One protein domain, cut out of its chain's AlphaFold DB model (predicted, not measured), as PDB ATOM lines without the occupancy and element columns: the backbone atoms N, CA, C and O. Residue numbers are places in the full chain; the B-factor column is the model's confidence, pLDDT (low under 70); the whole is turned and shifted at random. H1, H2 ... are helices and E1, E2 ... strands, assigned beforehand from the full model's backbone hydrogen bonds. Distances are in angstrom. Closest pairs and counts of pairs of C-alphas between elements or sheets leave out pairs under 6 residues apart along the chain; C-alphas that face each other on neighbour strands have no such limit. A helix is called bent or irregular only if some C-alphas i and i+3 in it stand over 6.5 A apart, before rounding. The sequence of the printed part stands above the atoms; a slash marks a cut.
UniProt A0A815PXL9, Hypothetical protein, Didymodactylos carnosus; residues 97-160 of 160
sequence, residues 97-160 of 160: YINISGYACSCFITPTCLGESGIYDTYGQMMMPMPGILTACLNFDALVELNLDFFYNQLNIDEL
ATOM      1  N   TYR A  97     245.996 136.540 147.054       67.50
ATOM      2  CA  TYR A  97     245.412 137.732 146.466       67.50
ATOM      3  C   TYR A  97     245.833 137.806 145.002       67.50
ATOM      4  O   TYR A  97     246.865 137.262 144.610       67.50
ATOM      5  N   ILE A  98     245.016 138.447 144.177       66.88
ATOM      6  CA  ILE A  98     245.369 138.719 142.787       66.88
ATOM      7  C   ILE A  98     246.053 140.081 142.780       66.88
ATOM      8  O   ILE A  98     245.473 141.060 143.244       66.88
ATOM      9  N   ASN A  99     247.299 140.142 142.318       67.69
ATOM     10  CA  ASN A  99     247.978 141.422 142.149       67.69
ATOM     11  C   ASN A  99     247.452 142.162 140.905       67.69
ATOM     12  O   ASN A  99     246.732 141.598 140.082       67.69
ATOM     13  N   ILE A 100     247.866 143.417 140.728       63.25
ATOM     14  CA  ILE A 100     247.454 144.253 139.586       63.25
ATOM     15  C   ILE A 100     247.768 143.659 138.208       63.25
ATOM     16  O   ILE A 100     247.087 143.962 137.233       63.25
ATOM     17  N   SER A 101     248.763 142.775 138.118       64.81
ATOM     18  CA  SER A 101     249.139 142.082 136.883       64.81
ATOM     19  C   SER A 101     248.257 140.860 136.598       64.81
ATOM     20  O   SER A 101     248.532 140.109 135.663       64.81
ATOM     21  N   GLY A 102     247.227 140.615 137.415       66.50
ATOM     22  CA  GLY A 102     246.367 139.438 137.325       66.50
ATOM     23  C   GLY A 102     247.025 138.154 137.837       66.50
ATOM     24  O   GLY A 102     246.482 137.066 137.644       66.50
ATOM     25  N   TYR A 103     248.194 138.249 138.479       72.00
ATOM     26  CA  TYR A 103     248.899 137.097 139.027       72.00
ATOM     27  C   TYR A 103     248.361 136.762 140.418       72.00
ATOM     28  O   TYR A 103     248.326 137.611 141.309       72.00
ATOM     29  N   ALA A 104     247.963 135.506 140.614       73.44
ATOM     30  CA  ALA A 104     247.545 135.006 141.915       73.44
ATOM     31  C   ALA A 104     248.775 134.805 142.816       73.44
ATOM     32  O   ALA A 104     249.476 133.796 142.729       73.44
ATOM     33  N   CYS A 105     249.024 135.765 143.703       75.75
ATOM     34  CA  CYS A 105     249.988 135.634 144.782       75.75
ATOM     35  C   CYS A 105     249.450 134.639 145.808       75.75
ATOM     36  O   CYS A 105     248.458 134.918 146.474       75.75
ATOM     37  N   SER A 106     250.106 133.490 145.966       75.19
ATOM     38  CA  SER A 106     249.827 132.570 147.071       75.19
ATOM     39  C   SER A 106     250.799 132.842 148.204       75.19
ATOM     40  O   SER A 106     251.998 132.657 148.042       75.19
ATOM     41  N   CYS A 107     250.301 133.211 149.372       73.19
ATOM     42  CA  CYS A 107     251.126 133.449 150.552       73.19
ATOM     43  C   CYS A 107     251.675 132.171 151.183       73.19
ATOM     44  O   CYS A 107     252.549 132.232 152.042       73.19
ATOM     45  N   PHE A 108     251.182 131.016 150.734       69.12
ATOM     46  CA  PHE A 108     251.732 129.716 151.088       69.12
ATOM     47  C   PHE A 108     252.906 129.322 150.181       69.12
ATOM     48  O   PHE A 108     253.914 128.821 150.666       69.12
ATOM     49  N   ILE A 109     252.785 129.540 148.866       72.00
ATOM     50  CA  ILE A 109     253.801 129.116 147.882       72.00
ATOM     51  C   ILE A 109     254.864 130.204 147.676       72.00
ATOM     52  O   ILE A 109     256.053 129.919 147.585       72.00
ATOM     53  N   THR A 110     254.426 131.457 147.598       76.19
ATOM     54  CA  THR A 110     255.217 132.652 147.284       76.19
ATOM     55  C   THR A 110     254.919 133.746 148.311       76.19
ATOM     56  O   THR A 110     254.179 134.690 148.041       76.19
ATOM     57  N   PRO A 111     255.464 133.638 149.522       72.44
ATOM     58  CA  PRO A 111     255.127 134.548 150.612       72.44
ATOM     59  C   PRO A 111     255.733 135.946 150.473       72.44
ATOM     60  O   PRO A 111     255.264 136.882 151.101       72.44
ATOM     61  N   THR A 112     256.768 136.095 149.652       78.00
ATOM     62  CA  THR A 112     257.377 137.388 149.317       78.00
ATOM     63  C   THR A 112     256.656 138.076 148.159       78.00
ATOM     64  O   THR A 112     257.189 139.012 147.572       78.00
ATOM     65  N   CYS A 113     255.490 137.567 147.750       79.62
ATOM     66  CA  CYS A 113     254.740 138.146 146.647       79.62
ATOM     67  C   CYS A 113     254.194 139.508 147.071       79.62
ATOM     68  O   CYS A 113     253.474 139.621 148.072       79.62
ATOM     69  N   LEU A 114     254.545 140.516 146.281       79.88
ATOM     70  CA  LEU A 114     254.117 141.898 146.413       79.88
ATOM     71  C   LEU A 114     253.230 142.250 145.217       79.88
ATOM     72  O   LEU A 114     253.459 141.792 144.093       79.88
ATOM     73  N   GLY A 115     252.227 143.078 145.459       77.50
ATOM     74  CA  GLY A 115     251.381 143.642 144.421       77.50
ATOM     75  C   GLY A 115     251.028 145.070 144.769       77.50
ATOM     76  O   GLY A 115     250.857 145.386 145.942       77.50
ATOM     77  N   GLU A 116     250.914 145.936 143.770       75.00
ATOM     78  CA  GLU A 116     250.407 147.283 144.018       75.00
ATOM     79  C   GLU A 116     248.992 147.211 144.593       75.00
ATOM     80  O   GLU A 116     248.170 146.372 144.209       75.00
ATOM     81  N   SER A 117     248.742 148.070 145.570       77.44
ATOM     82  CA  SER A 117     247.428 148.270 146.147       77.44
ATOM     83  C   SER A 117     246.746 149.458 145.480       77.44
ATOM     84  O   SER A 117     247.332 150.197 144.687       77.44
ATOM     85  N   GLY A 118     245.468 149.626 145.776       78.19
ATOM     86  CA  GLY A 118     244.658 150.664 145.176       78.19
ATOM     87  C   GLY A 118     243.316 150.798 145.864       78.19
ATOM     88  O   GLY A 118     242.994 150.077 146.809       78.19
ATOM     89  N   ILE A 119     242.524 151.730 145.359       77.69
ATOM     90  CA  ILE A 119     241.138 151.914 145.762       77.69
ATOM     91  C   ILE A 119     240.294 150.993 144.895       77.69
ATOM     92  O   ILE A 119     240.424 150.995 143.669       77.69
ATOM     93  N   TYR A 120     239.430 150.211 145.534       77.06
ATOM     94  CA  TYR A 120     238.530 149.281 144.867       77.06
ATOM     95  C   TYR A 120     237.082 149.713 145.077       77.06
ATOM     96  O   TYR A 120     236.735 150.259 146.126       77.06
ATOM     97  N   ASP A 121     236.232 149.450 144.090       76.44
ATOM     98  CA  ASP A 121     234.793 149.623 144.236       76.44
ATOM     99  C   ASP A 121     234.175 148.515 145.112       76.44
ATOM    100  O   ASP A 121     234.832 147.564 145.546       76.44
ATOM    101  N   THR A 122     232.865 148.600 145.352       78.19
ATOM    102  CA  THR A 122     232.124 147.589 146.128       78.19
ATOM    103  C   THR A 122     232.080 146.203 145.475       78.19
ATOM    104  O   THR A 122     231.658 145.246 146.118       78.19
ATOM    105  N   TYR A 123     232.476 146.086 144.206       77.81
ATOM    106  CA  TYR A 123     232.529 144.843 143.438       77.81
ATOM    107  C   TYR A 123     233.957 144.280 143.338       77.81
ATOM    108  O   TYR A 123     234.164 143.256 142.681       77.81
ATOM    109  N   GLY A 124     234.936 144.919 143.990       67.31
ATOM    110  CA  GLY A 124     236.338 144.512 143.980       67.31
ATOM    111  C   GLY A 124     237.085 144.873 142.694       67.31
ATOM    112  O   GLY A 124     238.147 144.310 142.438       67.31
ATOM    113  N   GLN A 125     236.556 145.781 141.870       73.88
ATOM    114  CA  GLN A 125     237.275 146.324 140.717       73.88
ATOM    115  C   GLN A 125     238.176 147.472 141.160       73.88
ATOM    116  O   GLN A 125     237.738 148.365 141.884       73.88
ATOM    117  N   MET A 126     239.434 147.465 140.717       73.19
ATOM    118  CA  MET A 126     240.362 148.557 141.004       73.19
ATOM    119  C   MET A 126     239.908 149.825 140.274       73.19
ATOM    120  O   MET A 126     239.878 149.865 139.046       73.19
ATOM    121  N   MET A 127     239.566 150.855 141.042       78.69
ATOM    122  CA  MET A 127     239.191 152.177 140.543       78.69
ATOM    123  C   MET A 127     240.423 153.043 140.296       78.69
ATOM    124  O   MET A 127     240.492 153.751 139.295       78.69
ATOM    125  N   MET A 128     241.393 152.975 141.209       76.69
ATOM    126  CA  MET A 128     242.606 153.782 141.166       76.69
ATOM    127  C   MET A 128     243.784 152.988 141.748       76.69
ATOM    128  O   MET A 128     243.693 152.555 142.900       76.69
ATOM    129  N   PRO A 129     244.887 152.796 141.002       76.75
ATOM    130  CA  PRO A 129     246.119 152.266 141.574       76.75
ATOM    131  C   PRO A 129     246.757 153.314 142.493       76.75
ATOM    132  O   PRO A 129     246.732 154.505 142.190       76.75
ATOM    133  N   MET A 130     247.365 152.878 143.594       78.06
ATOM    134  CA  MET A 130     248.122 153.746 144.500       78.06
ATOM    135  C   MET A 130     249.601 153.338 144.480       78.06
ATOM    136  O   MET A 130     250.028 152.535 145.316       78.06
ATOM    137  N   PRO A 131     250.395 153.861 143.523       78.75
ATOM    138  CA  PRO A 131     251.818 153.567 143.418       78.75
ATOM    139  C   PRO A 131     252.547 153.768 144.745       78.75
ATOM    140  O   PRO A 131     252.368 154.779 145.420       78.75
ATOM    141  N   GLY A 132     253.384 152.800 145.113       75.81
ATOM    142  CA  GLY A 132     254.130 152.827 146.371       75.81
ATOM    143  C   GLY A 132     253.363 152.298 147.584       75.81
ATOM    144  O   GLY A 132     253.990 151.969 148.587       75.81
ATOM    145  N   ILE A 133     252.043 152.113 147.500       81.56
ATOM    146  CA  ILE A 133     251.292 151.345 148.499       81.56
ATOM    147  C   ILE A 133     251.165 149.919 147.995       81.56
ATOM    148  O   ILE A 133     250.566 149.670 146.950       81.56
ATOM    149  N   LEU A 134     251.715 148.969 148.742       81.44
ATOM    150  CA  LEU A 134     251.762 147.575 148.326       81.44
ATOM    151  C   LEU A 134     250.887 146.697 149.218       81.44
ATOM    152  O   LEU A 134     250.809 146.872 150.432       81.44
ATOM    153  N   THR A 135     250.254 145.716 148.594       77.69
ATOM    154  CA  THR A 135     249.673 144.547 149.242       77.69
ATOM    155  C   THR A 135     250.732 143.456 149.288       77.69
ATOM    156  O   THR A 135     251.441 143.204 148.312       77.69
ATOM    157  N   ALA A 136     250.836 142.791 150.431       78.31
ATOM    158  CA  ALA A 136     251.768 141.702 150.653       78.31
ATOM    159  C   ALA A 136     251.114 140.620 151.509       78.31
ATOM    160  O   ALA A 136     250.119 140.851 152.194       78.31
ATOM    161  N   CYS A 137     251.723 139.441 151.521       75.62
ATOM    162  CA  CYS A 137     251.293 138.352 152.390       75.62
ATOM    163  C   CYS A 137     251.539 138.622 153.874       75.62
ATOM    164  O   CYS A 137     250.843 138.074 154.724       75.62
ATOM    165  N   LEU A 138     252.526 139.460 154.186       74.81
ATOM    166  CA  LEU A 138     252.843 139.900 155.535       74.81
ATOM    167  C   LEU A 138     252.860 141.423 155.534       74.81
ATOM    168  O   LEU A 138     253.541 142.028 154.711       74.81
ATOM    169  N   ASN A 139     252.161 142.060 156.477       72.56
ATOM    170  CA  ASN A 139     252.080 143.527 156.512       72.56
ATOM    171  C   ASN A 139     253.461 144.193 156.580       72.56
ATOM    172  O   ASN A 139     253.628 145.296 156.076       72.56
ATOM    173  N   PHE A 140     254.461 143.549 157.192       74.06
ATOM    174  CA  PHE A 140     255.803 144.126 157.230       74.06
ATOM    175  C   PHE A 140     256.477 144.152 155.851       74.06
ATOM    176  O   PHE A 140     257.217 145.090 155.595       74.06
ATOM    177  N   ASP A 141     256.210 143.184 154.969       78.31
ATOM    178  CA  ASP A 141     256.768 143.173 153.610       78.31
ATOM    179  C   ASP A 141     256.220 144.355 152.804       78.31
ATOM    180  O   ASP A 141     256.968 145.052 152.127       78.31
ATOM    181  N   ALA A 142     254.927 144.654 152.970       79.06
ATOM    182  CA  ALA A 142     254.318 145.858 152.416       79.06
ATOM    183  C   ALA A 142     254.903 147.149 153.017       79.06
ATOM    184  O   ALA A 142     255.070 148.129 152.303       79.06
ATOM    185  N   LEU A 143     255.209 147.163 154.322       79.50
ATOM    186  CA  LEU A 143     255.751 148.343 155.007       79.50
ATOM    187  C   LEU A 143     257.205 148.650 154.637       79.50
ATOM    188  O   LEU A 143     257.564 149.821 154.580       79.50
ATOM    189  N   VAL A 144     258.042 147.630 154.431       80.19
ATOM    190  CA  VAL A 144     259.451 147.815 154.033       80.19
ATOM    191  C   VAL A 144     259.545 148.475 152.660       80.19
ATOM    192  O   VAL A 144     260.395 149.333 152.446       80.19
ATOM    193  N   GLU A 145     258.642 148.102 151.763       82.62
ATOM    194  CA  GLU A 145     258.583 148.590 150.386       82.62
ATOM    195  C   GLU A 145     257.600 149.767 150.220       82.62
ATOM    196  O   GLU A 145     257.330 150.214 149.103       82.62
ATOM    197  N   LEU A 146     257.043 150.275 151.328       82.38
ATOM    198  CA  LEU A 146     256.084 151.371 151.314       82.38
ATOM    199  C   LEU A 146     256.763 152.654 150.836       82.38
ATOM    200  O   LEU A 146     257.703 153.155 151.455       82.38
ATOM    201  N   ASN A 147     256.196 153.246 149.793       83.88
ATOM    202  CA  ASN A 147     256.528 154.579 149.333       83.88
ATOM    203  C   ASN A 147     255.270 155.463 149.352       83.88
ATOM    204  O   ASN A 147     254.246 155.139 148.756       83.88
ATOM    205  N   LEU A 148     255.358 156.595 150.053       83.00
ATOM    206  CA  LEU A 148     254.262 157.551 150.218       83.00
ATOM    207  C   LEU A 148     254.328 158.731 149.233       83.00
ATOM    208  O   LEU A 148     253.511 159.641 149.349       83.00
ATOM    209  N   ASP A 149     255.242 158.711 148.255       82.31
ATOM    210  CA  ASP A 149     255.379 159.712 147.181       82.31
ATOM    211  C   ASP A 149     254.042 160.058 146.515       82.31
ATOM    212  O   ASP A 149     253.778 161.225 146.214       82.31
ATOM    213  N   PHE A 150     253.153 159.071 146.373       75.38
ATOM    214  CA  PHE A 150     251.803 159.264 145.852       75.38
ATOM    215  C   PHE A 150     251.017 160.359 146.593       75.38
ATOM    216  O   PHE A 150     250.363 161.173 145.943       75.38
ATOM    217  N   PHE A 151     251.124 160.424 147.923       76.81
ATOM    218  CA  PHE A 151     250.415 161.395 148.763       76.81
ATOM    219  C   PHE A 151     251.092 162.767 148.828       76.81
ATOM    220  O   PHE A 151     250.513 163.712 149.357       76.81
ATOM    221  N   TYR A 152     252.313 162.912 148.319       81.06
ATOM    222  CA  TYR A 152     252.988 164.211 148.299       81.06
ATOM    223  C   TYR A 152     252.646 165.037 147.053       81.06
ATOM    224  O   TYR A 152     252.958 166.227 147.002       81.06
ATOM    225  N   ASN A 153     251.977 164.441 146.060       78.50
ATOM    226  CA  ASN A 153     251.486 165.148 144.885       78.50
ATOM    227  C   ASN A 153     250.004 165.509 145.049       78.50
ATOM    228  O   ASN A 153     249.135 164.640 145.038       78.50
ATOM    229  N   GLN A 154     249.721 166.810 145.144       73.38
ATOM    230  CA  GLN A 154     248.370 167.341 145.333       73.38
ATOM    231  C   GLN A 154     247.395 166.902 144.227       73.38
ATOM    232  O   GLN A 154     246.246 166.606 144.523       73.38
ATOM    233  N   LEU A 155     247.871 166.764 142.982       74.19
ATOM    234  CA  LEU A 155     247.044 166.307 141.858       74.19
ATOM    235  C   LEU A 155     246.498 164.889 142.076       74.19
ATOM    236  O   LEU A 155     245.361 164.616 141.720       74.19
ATOM    237  N   ASN A 156     247.277 164.010 142.711       69.62
ATOM    238  CA  ASN A 156     246.854 162.639 143.000       69.62
ATOM    239  C   ASN A 156     245.810 162.584 144.126       69.62
ATOM    240  O   ASN A 156     244.987 161.678 144.161       69.62
ATOM    241  N   ILE A 157     245.865 163.538 145.063       69.88
ATOM    242  CA  ILE A 157     244.884 163.673 146.147       69.88
ATOM    243  C   ILE A 157     243.582 164.283 145.620       69.88
ATOM    244  O   ILE A 157     242.511 163.910 146.081       69.88
ATOM    245  N   ASP A 158     243.666 165.204 144.662       72.44
ATOM    246  CA  ASP A 158     242.491 165.845 144.069       72.44
ATOM    247  C   ASP A 158     241.708 164.896 143.131       72.44
ATOM    248  O   ASP A 158     240.534 165.140 142.850       72.44
ATOM    249  N   GLU A 159     242.341 163.820 142.647       65.06
ATOM    250  CA  GLU A 159     241.716 162.752 141.844       65.06
ATOM    251  C   GLU A 159     241.066 161.635 142.686       65.06
ATOM    252  O   GLU A 159     240.389 160.765 142.128       65.06
ATOM    253  N   LEU A 160     241.285 161.657 144.004       63.84
ATOM    254  CA  LEU A 160     240.857 160.674 145.011       63.84
ATOM    255  C   LEU A 160     239.400 160.916 145.449       63.84
ATOM    256  O   LEU A 160     238.645 159.919 145.539       63.84
TER     257      LEU A 160
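Overview. This is residues 97 to 160 of the 160 residues of the protein "Hypothetical protein" of Didymodactylos carnosus (UniProt A0A815PXL9). A sharply bent hairpin of two strands, E2 and E3, makes the middle; the short H1 and H2 pack on E3, H3 follows beyond H2, and E1 lies near the start of E2. The 64 printed residues, mixed in class, hold E1, E2, E3, H1, H2, H3 in that order; the whole is only just compact, close to loose (radius of gyration of the C-alphas 12.5 A), spanning 39 by 28 by 16 A. The sheet E2 - E3 is antiparallel.

Along the chain. E2, residues 114 to 120, measures 17.3 A; E3, residues 126 to 136, 16.4 A, bends by 104 degrees at residue 132. E1 is residues 104 to 106, from C-alpha 104 at (247.545, 135.006, 141.915); H1 is residues 139 to 144; H2 is residues 149 to 152; H3 is residues 154 to 158, with C-alpha 158 at (242.491, 165.845, 144.069).

Arrangement. In the hairpin, N 115 and O 135 are 3.0 A apart. The closest C-alphas of E3 and H1, Leu 134 and Ala 142, are 5.1 A apart; of E3 and H2, Pro 131 and Phe 150, 6.2 A. In H1 and H3 every O i to N i+4 pair is within hydrogen-bond range; H2 is too short for one.

Size, cuts and confidence. The printed part has no cut and no long link. Confidence is under 70 at 12 residues, among them 97 to 102.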